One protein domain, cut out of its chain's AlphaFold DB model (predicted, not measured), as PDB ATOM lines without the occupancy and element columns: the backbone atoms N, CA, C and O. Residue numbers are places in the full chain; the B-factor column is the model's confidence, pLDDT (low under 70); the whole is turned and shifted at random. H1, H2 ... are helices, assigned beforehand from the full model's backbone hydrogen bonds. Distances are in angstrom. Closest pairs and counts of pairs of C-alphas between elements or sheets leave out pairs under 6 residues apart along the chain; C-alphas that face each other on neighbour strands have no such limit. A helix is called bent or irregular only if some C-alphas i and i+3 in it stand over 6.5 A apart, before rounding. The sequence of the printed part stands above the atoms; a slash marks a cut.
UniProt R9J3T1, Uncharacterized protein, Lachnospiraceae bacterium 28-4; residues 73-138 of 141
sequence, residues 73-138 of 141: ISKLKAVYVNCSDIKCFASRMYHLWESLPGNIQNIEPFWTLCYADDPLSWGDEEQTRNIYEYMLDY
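This is residues 73 to 138 of the 141 residues of an uncharacterized protein of Lachnospiraceae bacterium 28-4 (UniProt R9J3T1). Three longer helices, H1, H2 and H5, stand with their centres in a triangle, and the short helix H3 sits across the gap between H2 and H5 on the side away from H1. The short H4 makes a corner with H5 near one end of the longest axis, while the long link from H2 to H3 loops round at the other end. The triangle is loosely joined: H5 touches H1 with residues 135 to 136 alone and H2 with residues 125 to 129 alone, while H1 and H2 are close but not clearly touching. The printed part has 66 residues with five named helices, in the order H1, H2, H3, H4, H5, and no named strand; the class is all helix. The whole is compact, with a radius of gyration of the C-alphas of 11.1 A, and spans 32 by 24 by 18 A.

H2, residues 86 to 99, is the longest helix; it is irregular, but only just, with C-alphas 91 and 94 at 6.55 A, and its line is a rough one. With residues 93 to 97 alone it touches H3, residues 111 to 114; the closest C-alphas are those of Tyr 94 and Cys 114, 4.9 A apart. H5, residues 125 to 136, is the hub, touching four other helices. H2 and H5 only just touch, with 3 pairs of C-alphas within 8 A, through residue 86 of H2 and residues 125 to 129 of H5; the closest C-alphas, of Ile 86 and Glu 125, are 7.3 A apart. They run the same way at a steep tilt of 46 degrees. H3 and H5 only just touch, with 3 pairs within 8 A, the closest being the C-alphas of Thr 112 and Met 135 at 6.8 A. H1, residues 73 to 81, touches H5 at residues 135 to 136 alone, with the C-alphas of Ile 73 and Leu 136 closest at 5.7 A. Their tilt is shallow at 33 degrees, only just short of steep, opposite ways. H1 and H2 are close but not clearly touching, Tyr 80 to Phe 89 being closest at 6.8 A between C-alphas. H4, residues 118 to 122, touches H5 only at the corner, with the C-alphas of Pro 119 and Thr 128 closest at 5.7 A. H1 is apart from H3 and H4. Every O i to N i+4 pair is within hydrogen-bond range in H1 and H5, against 6 of 10 in H2 and 0 of 1 in H4, where 2 of 2 O i to N i+3 pairs are; H3 is too short for an i+4 pair.

H2 measures 20.3 A from first to last C-alpha, beginning at (-31.412, 46.260, 17.848). H5 measures 16.1 A and ends with C-alpha 136 at (-19.791, 48.089, 24.939). H1 measures 12.1 A from C-alpha 73 at (-16.009, 44.368, 22.911). H4 measures 8.1 A and H3 5.8 A.

The two C-alphas farthest apart, of Asn 103 and Gly 123, are 31.9 A apart. The printed part has no cut. The link from H2 to H3 is long, with 11 residues; those from H1 to H2, H3 to H4 and H4 to H5 are tight. The mean pLDDT of the printed part is 95.6, and no printed residue is under 70.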
ATOM      1  N   ILE A  73     -15.126  43.221  22.697       97.50
ATOM      2  CA  ILE A  73     -16.009  44.368  22.911       97.50
ATOM      3  C   ILE A  73     -15.755  45.471  21.879       97.50
ATOM      4  O   ILE A  73     -16.708  46.038  21.346       97.50
ATOM      5  N   SER A  74     -14.495  45.728  21.514       96.31
ATOM      6  CA  SER A  74     -14.160  46.683  20.450       96.31
ATOM      7  C   SER A  74     -14.778  46.291  19.100       96.31
ATOM      8  O   SER A  74     -15.380  47.128  18.420       96.31
ATOM      9  N   LYS A  75     -14.711  45.006  18.726       96.62
ATOM     10  CA  LYS A  75     -15.334  44.500  17.492       96.62
ATOM     11  C   LYS A  75     -16.857  44.537  17.552       96.62
ATOM     12  O   LYS A  75     -17.480  45.036  16.616       96.62
ATOM     13  N   LEU A  76     -17.460  44.103  18.659       97.25
ATOM     14  CA  LEU A  76     -18.913  44.172  18.844       97.25
ATOM     15  C   LEU A  76     -19.434  45.599  18.776       97.25
ATOM     16  O   LEU A  76     -20.486  45.838  18.194       97.25
ATOM     17  N   LYS A  77     -18.674  46.563  19.293       96.75
ATOM     18  CA  LYS A  77     -19.032  47.974  19.205       96.75
ATOM     19  C   LYS A  77     -19.091  48.468  17.766       96.75
ATOM     20  O   LYS A  77     -20.019  49.190  17.409       96.75
ATOM     21  N   ALA A  78     -18.134  48.064  16.931       95.19
ATOM     22  CA  ALA A  78     -18.162  48.384  15.507       95.19
ATOM     23  C   ALA A  78     -19.382  47.757  14.809       95.19
ATOM     24  O   ALA A  78     -20.025  48.418  13.995       95.19
ATOM     25  N   VAL A  79     -19.742  46.516  15.156       94.88
ATOM     26  CA  VAL A  79     -20.956  45.860  14.638       94.88
ATOM     27  C   VAL A  79     -22.219  46.593  15.102       94.88
ATOM     28  O   VAL A  79     -23.085  46.882  14.280       94.88
ATOM     29  N   TYR A  80     -22.305  46.945  16.388       95.88
ATOM     30  CA  TYR A  80     -23.441  47.648  16.987       95.88
ATOM     31  C   TYR A  80     -23.692  49.003  16.321       95.88
ATOM     32  O   TYR A  80     -24.806  49.277  15.887       95.88
ATOM     33  N   VAL A  81     -22.650  49.828  16.158       94.12
ATOM     34  CA  VAL A  81     -22.759  51.157  15.523       94.12
ATOM     35  C   VAL A  81     -23.245  51.064  14.073       94.12
ATOM     36  O   VAL A  81     -23.955  51.951  13.603       94.12
ATOM     37  N   ASN A  82     -22.890  49.989  13.368       91.56
ATOM     38  CA  ASN A  82     -23.305  49.758  11.984       91.56
ATOM     39  C   ASN A  82     -24.671  49.055  11.864       91.56
ATOM     40  O   ASN A  82     -25.160  48.876  10.747       91.56
ATOM     41  N   CYS A  83     -25.300  48.665  12.977       89.19
ATOM     42  CA  CYS A  83     -26.583  47.973  12.994       89.19
ATOM     43  C   CYS A  83     -27.697  48.897  13.505       89.19
ATOM     44  O   CYS A  83     -27.759  49.246  14.682       89.19
ATOM     45  N   SER A  84     -28.625  49.286  12.628       83.88
ATOM     46  CA  SER A  84     -29.767  50.119  13.029       83.88
ATOM     47  C   SER A  84     -30.828  49.346  13.822       83.88
ATOM     48  O   SER A  84     -31.532  49.931  14.648       83.88
ATOM     49  N   ASP A  85     -30.953  48.040  13.570       93.00
ATOM     50  CA  ASP A  85     -31.963  47.173  14.180       93.00
ATOM     51  C   ASP A  85     -31.398  46.433  15.399       93.00
ATOM     52  O   ASP A  85     -30.616  45.486  15.282       93.00
ATOM     53  N   ILE A  86     -31.845  46.852  16.584       94.62
ATOM     54  CA  ILE A  86     -31.412  46.260  17.848       94.62
ATOM     55  C   ILE A  86     -31.809  44.791  17.972       94.62
ATOM     56  O   ILE A  86     -31.064  44.024  18.569       94.62
ATOM     57  N   LYS A  87     -32.926  44.367  17.369       93.56
ATOM     58  CA  LYS A  87     -33.387  42.972  17.432       93.56
ATOM     59  C   LYS A  87     -32.476  42.068  16.616       93.56
ATOM     60  O   LYS A  87     -32.127  40.985  17.072       93.56
ATOM     61  N   CYS A  88     -32.053  42.538  15.441       91.38
ATOM     62  CA  CYS A  88     -31.097  41.831  14.590       91.38
ATOM     63  C   CYS A  88     -29.713  41.714  15.248       91.38
ATOM     64  O   CYS A  88     -29.058  40.677  15.138       91.38
ATOM     65  N   PHE A  89     -29.268  42.759  15.951       94.38
ATOM     66  CA  PHE A  89     -28.042  42.696  16.745       94.38
ATOM     67  C   PHE A  89     -28.184  41.697  17.905       94.38
ATOM     68  O   PHE A  89     -27.398  40.757  18.010       94.38
ATOM     69  N   ALA A  90     -29.227  41.868  18.721       94.06
ATOM     70  CA  ALA A  90     -29.518  41.065  19.903       94.06
ATOM     71  C   ALA A  90     -29.618  39.567  19.610       94.06
ATOM     72  O   ALA A  90     -28.977  38.768  20.290       94.06
ATOM     73  N   SER A  91     -30.314  39.186  18.531       90.94
ATOM     74  CA  SER A  91     -30.531  37.779  18.168       90.94
ATOM     75  C   SER A  91     -29.242  36.991  17.915       90.94
ATOM     76  O   SER A  91     -29.277  35.769  17.835       90.94
ATOM     77  N   ARG A  92     -28.105  37.676  17.745       94.25
ATOM     78  CA  ARG A  92     -26.785  37.063  17.539       94.25
ATOM     79  C   ARG A  92     -25.946  37.015  18.816       94.25
ATOM     80  O   ARG A  92     -25.005  36.233  18.884       94.25
ATOM     81  N   MET A  93     -26.250  37.843  19.815       97.12
ATOM     82  CA  MET A  93     -25.421  37.976  21.018       97.12
ATOM     83  C   MET A  93     -25.513  36.745  21.916       97.12
ATOM     84  O   MET A  93     -24.492  36.315  22.446       97.12
ATOM     85  N   TYR A  94     -26.693  36.125  22.005       95.06
ATOM     86  CA  TYR A  94     -26.852  34.869  22.734       95.06
ATOM     87  C   TYR A  94     -26.012  33.739  22.117       95.06
ATOM     88  O   TYR A  94     -25.279  33.059  22.829       95.06
ATOM     89  N   HIS A  95     -26.035  33.588  20.787       95.38
ATOM     90  CA  HIS A  95     -25.207  32.593  20.093       95.38
ATOM     91  C   HIS A  95     -23.712  32.864  20.264       95.38
ATOM     92  O   HIS A  95     -22.944  31.952  20.569       95.38
ATOM     93  N   LEU A  96     -23.306  34.135  20.185       97.69
ATOM     94  CA  LEU A  96     -21.941  34.525  20.507       97.69
ATOM     95  C   LEU A  96     -21.554  34.116  21.929       97.69
ATOM     96  O   LEU A  96     -20.481  33.545  22.111       97.69
ATOM     97  N   TRP A  97     -22.413  34.380  22.916       97.88
ATOM     98  CA  TRP A  97     -22.194  33.969  24.300       97.88
ATOM     99  C   TRP A  97     -22.038  32.450  24.425       97.88
ATOM    100  O   TRP A  97     -21.065  31.992  25.025       97.88
ATOM    101  N   GLU A  98     -22.915  31.663  23.796       96.06
ATOM    102  CA  GLU A  98     -22.818  30.195  23.768       96.06
ATOM    103  C   GLU A  98     -21.508  29.698  23.137       96.06
ATOM    104  O   GLU A  98     -20.957  28.682  23.566       96.06
ATOM    105  N   SER A  99     -20.980  30.423  22.149       95.62
ATOM    106  CA  SER A  99     -19.725  30.101  21.469       95.62
ATOM    107  C   SER A  99     -18.465  30.456  22.270       95.62
ATOM    108  O   SER A  99     -17.384  29.943  21.952       95.62
ATOM    109  N   LEU A 100     -18.574  31.289  23.312       95.94
ATOM    110  CA  LEU A 100     -17.446  31.621  24.183       95.94
ATOM    111  C   LEU A 100     -16.972  30.401  24.996       95.94
ATOM    112  O   LEU A 100     -17.750  29.504  25.323       95.94
ATOM    113  N   PRO A 101     -15.694  30.367  25.400       93.69
ATOM    114  CA  PRO A 101     -15.205  29.389  26.362       93.69
ATOM    115  C   PRO A 101     -15.969  29.466  27.692       93.69
ATOM    116  O   PRO A 101     -16.160  30.543  28.260       93.69
ATOM    117  N   GLY A 102     -16.370  28.313  28.234       92.19
ATOM    118  CA  GLY A 102     -17.192  28.260  29.451       92.19
ATOM    119  C   GLY A 102     -16.544  28.895  30.686       92.19
ATOM    120  O   GLY A 102     -17.242  29.340  31.594       92.19
ATOM    121  N   ASN A 103     -15.213  28.997  30.715       90.50
ATOM    122  CA  ASN A 103     -14.478  29.667  31.785       90.50
ATOM    123  C   ASN A 103     -14.555  31.204  31.732       90.50
ATOM    124  O   ASN A 103     -14.145  31.833  32.702       90.50
ATOM    125  N   ILE A 104     -15.080  31.805  30.655       93.50
ATOM    126  CA  ILE A 104     -15.270  33.264  30.544       93.50
ATOM    127  C   ILE A 104     -16.737  33.694  30.404       93.50
ATOM    128  O   ILE A 104     -17.054  34.841  30.700       93.50
ATOM    129  N   GLN A 105     -17.637  32.787  30.005       94.44
ATOM    130  CA  GLN A 105     -19.059  33.071  29.742       94.44
ATOM    131  C   GLN A 105     -19.784  33.815  30.870       94.44
ATOM    132  O   GLN A 105     -20.634  34.656  30.599       94.44
ATOM    133  N   ASN A 106     -19.467  33.500  32.128       95.06
ATOM    134  CA  ASN A 106     -20.168  34.028  33.306       95.06
ATOM    135  C   ASN A 106     -19.378  35.146  34.009       95.06
ATOM    136  O   ASN A 106     -19.474  35.309  35.226       95.06
ATOM    137  N   ILE A 107     -18.547  35.872  33.260       95.44
ATOM    138  CA  ILE A 107     -17.746  36.998  33.748       95.44
ATOM    139  C   ILE A 107     -18.148  38.240  32.952       95.44
ATOM    140  O   ILE A 107     -18.363  38.157  31.745       95.44
ATOM    141  N   GLU A 108     -18.255  39.401  33.595       95.75
ATOM    142  CA  GLU A 108     -18.492  40.650  32.862       95.75
ATOM    143  C   GLU A 108     -17.259  41.054  32.031       95.75
ATOM    144  O   GLU A 108     -16.128  40.833  32.472       95.75
ATOM    145  N   PRO A 109     -17.444  41.651  30.839       96.75
ATOM    146  CA  PRO A 109     -18.720  42.013  30.208       96.75
ATOM    147  C   PRO A 109     -19.363  40.889  29.372       96.75
ATOM    148  O   PRO A 109     -20.412  41.092  28.766       96.75
ATOM    149  N   PHE A 110     -18.744  39.706  29.292       97.69
ATOM    150  CA  PHE A 110     -19.217  38.600  28.450       97.69
ATOM    151  C   PHE A 110     -20.595  38.092  28.862       97.69
ATOM    152  O   PHE A 110     -21.403  37.750  28.004       97.69
ATOM    153  N   TRP A 111     -20.863  38.061  30.166       98.00
ATOM    154  CA  TRP A 111     -22.122  37.553  30.698       98.00
ATOM    155  C   TRP A 111     -23.330  38.363  30.222       98.00
ATOM    156  O   TRP A 111     -24.370  37.785  29.918       98.00
ATOM    157  N   THR A 112     -23.166  39.677  30.046       98.12
ATOM    158  CA  THR A 112     -24.213  40.561  29.517       98.12
ATOM    159  C   THR A 112     -24.767  40.097  28.163       98.12
ATOM    160  O   THR A 112     -25.956  40.267  27.889       98.12
ATOM    161  N   LEU A 113     -23.961  39.428  27.331       97.81
ATOM    162  CA  LEU A 113     -24.394  38.916  26.026       97.81
ATOM    163  C   LEU A 113     -25.541  37.896  26.108       97.81
ATOM    164  O   LEU A 113     -26.249  37.726  25.119       97.81
ATOM    165  N   CYS A 114     -25.732  37.231  27.254       97.00
ATOM    166  CA  CYS A 114     -26.748  36.191  27.410       97.00
ATOM    167  C   CYS A 114     -28.131  36.713  27.825       97.00
ATOM    168  O   CYS A 114     -29.075  35.930  27.804       97.00
ATOM    169  N   TYR A 115     -28.231  37.970  28.275       96.25
ATOM    170  CA  TYR A 115     -29.465  38.521  28.855       96.25
ATOM    171  C   TYR A 115     -29.787  39.957  28.419       96.25
ATOM    172  O   TYR A 115     -30.861  40.470  28.732       96.25
ATOM    173  N   ALA A 116     -28.875  40.657  27.737       97.00
ATOM    174  CA  ALA A 116     -29.072  42.062  27.370       97.00
ATOM    175  C   ALA A 116     -30.323  42.312  26.511       97.00
ATOM    176  O   ALA A 116     -30.853  43.426  26.483       97.00
ATOM    177  N   ASP A 117     -30.807  41.282  25.825       95.56
ATOM    178  CA  ASP A 117     -31.984  41.305  24.974       95.56
ATOM    179  C   ASP A 117     -33.285  40.886  25.670       95.56
ATOM    180  O   ASP A 117     -34.351  41.064  25.078       95.56
ATOM    181  N   ASP A 118     -33.243  40.449  26.935       96.94
ATOM    182  CA  ASP A 118     -34.435  40.117  27.728       96.94
ATOM    183  C   ASP A 118     -35.529  41.203  27.641       96.94
ATOM    184  O   ASP A 118     -36.692  40.844  27.400       96.94
ATOM    185  N   PRO A 119     -35.210  42.519  27.735       97.50
ATOM    186  CA  PRO A 119     -36.224  43.569  27.661       97.50
ATOM    187  C   PRO A 119     -36.997  43.650  26.345       97.50
ATOM    188  O   PRO A 119     -38.142  44.122  26.318       97.50
ATOM    189  N   LEU A 120     -36.450  43.103  25.255       96.25
ATOM    190  CA  LEU A 120     -37.154  43.020  23.978       96.25
ATOM    191  C   LEU A 120     -38.417  42.152  24.069       96.25
ATOM    192  O   LEU A 120     -39.365  42.389  23.317       96.25
ATOM    193  N   SER A 121     -38.482  41.206  25.014       95.12
ATOM    194  CA  SER A 121     -39.642  40.327  25.223       95.12
ATOM    195  C   SER A 121     -40.909  41.082  25.645       95.12
ATOM    196  O   SER A 121     -42.018  40.621  25.375       95.12
ATOM    197  N   TRP A 122     -40.764  42.254  26.273       95.94
ATOM    198  CA  TRP A 122     -41.871  43.166  26.599       95.94
ATOM    199  C   TRP A 122     -41.803  44.494  25.831       95.94
ATOM    200  O   TRP A 122     -42.535  45.431  26.149       95.94
ATOM    201  N   GLY A 123     -40.988  44.547  24.773       95.94
ATOM    202  CA  GLY A 123     -40.916  45.665  23.832       95.94
ATOM    203  C   GLY A 123     -40.071  46.855  24.290       95.94
ATOM    204  O   GLY A 123     -40.191  47.923  23.691       95.94
ATOM    205  N   ASP A 124     -39.231  46.699  25.315       97.38
ATOM    206  CA  ASP A 124     -38.401  47.781  25.850       97.38
ATOM    207  C   ASP A 124     -37.036  47.855  25.143       97.38
ATOM    208  O   ASP A 124     -36.007  47.384  25.627       97.38
ATOM    209  N   GLU A 125     -37.033  48.445  23.946       96.81
ATOM    210  CA  GLU A 125     -35.804  48.637  23.164       96.81
ATOM    211  C   GLU A 125     -34.840  49.643  23.810       96.81
ATOM    212  O   GLU A 125     -33.628  49.528  23.626       96.81
ATOM    213  N   GLU A 126     -35.349  50.625  24.560       97.00
ATOM    214  CA  GLU A 126     -34.523  51.634  25.232       97.00
ATOM    215  C   GLU A 126     -33.676  50.983  26.328       97.00
ATOM    216  O   GLU A 126     -32.460  51.180  26.373       97.00
ATOM    217  N   GLN A 127     -34.289  50.137  27.161       97.44
ATOM    218  CA  GLN A 127     -33.571  49.385  28.182       97.44
ATOM    219  C   GLN A 127     -32.525  48.447  27.567       97.44
ATOM    220  O   GLN A 127     -31.383  48.441  28.028       97.44
ATOM    221  N   THR A 128     -32.866  47.707  26.507       97.62
ATOM    222  CA  THR A 128     -31.905  46.842  25.799       97.62
ATOM    223  C   THR A 128     -30.707  47.630  25.269       97.62
ATOM    224  O   THR A 128     -29.562  47.216  25.460       97.62
ATOM    225  N   ARG A 129     -30.936  48.791  24.640       97.31
ATOM    226  CA  ARG A 129     -29.846  49.652  24.152       97.31
ATOM    227  C   ARG A 129     -28.964  50.144  25.290       97.31
ATOM    228  O   ARG A 129     -27.748  50.029  25.183       97.31
ATOM    229  N   ASN A 130     -29.558  50.596  26.392       97.75
ATOM    230  CA  ASN A 130     -28.809  51.047  27.565       97.75
ATOM    231  C   ASN A 130     -27.901  49.941  28.136       97.75
ATOM    232  O   ASN A 130     -26.757  50.217  28.497       97.75
ATOM    233  N   ILE A 131     -28.380  48.691  28.191       98.12
ATOM    234  CA  ILE A 131     -27.581  47.548  28.663       98.12
ATOM    235  C   ILE A 131     -26.409  47.275  27.712       98.12
ATOM    236  O   ILE A 131     -25.263  47.187  28.160       98.12
ATOM    237  N   TYR A 132     -26.665  47.185  26.402       97.81
ATOM    238  CA  TYR A 132     -25.594  46.962  25.430       97.81
ATOM    239  C   TYR A 132     -24.583  48.102  25.412       97.81
ATOM    240  O   TYR A 132     -23.388  47.844  25.376       97.81
ATOM    241  N   GLU A 133     -25.022  49.356  25.463       97.19
ATOM    242  CA  GLU A 133     -24.120  50.508  25.454       97.19
ATOM    243  C   GLU A 133     -23.221  50.533  26.691       97.19
ATOM    244  O   GLU A 133     -22.022  50.781  26.558       97.19
ATOM    245  N   TYR A 134     -23.751  50.172  27.865       97.62
ATOM    246  CA  TYR A 134     -22.951  49.997  29.076       97.62
ATOM    247  C   TYR A 134     -21.895  48.890  28.915       97.62
ATOM    248  O   TYR A 134     -20.714  49.115  29.184       97.62
ATOM    249  N   MET A 135     -22.291  47.718  28.411       97.69
ATOM    250  CA  MET A 135     -21.378  46.602  28.129       97.69
ATOM    251  C   MET A 135     -20.299  46.979  27.099       97.69
ATOM    252  O   MET A 135     -19.122  46.670  27.276       97.69
ATOM    253  N   LEU A 136     -20.684  47.671  26.024       97.62
ATOM    254  CA  LEU A 136     -19.791  48.089  24.939       97.62
ATOM    255  C   LEU A 136     -18.790  49.170  25.365       97.62
ATOM    256  O   LEU A 136     -17.791  49.408  24.680       97.62
ATOM    257  N   ASP A 137     -19.053  49.816  26.495       97.38
ATOM    258  CA  ASP A 137     -18.197  50.817  27.108       97.38
ATOM    259  C   ASP A 137     -17.387  50.274  28.295       97.38
ATOM    260  O   ASP A 137     -16.572  51.009  28.842       97.38
ATOM    261  N   TYR A 138     -17.521  48.987  28.640       97.38
ATOM    262  CA  TYR A 138     -16.884  48.368  29.811       97.38
ATOM    263  C   TYR A 138     -15.360  48.561  29.876       97.38
ATOM    264  O   TYR A 138     -14.805  48.774  30.949       97.38
TER     265      TYR A 138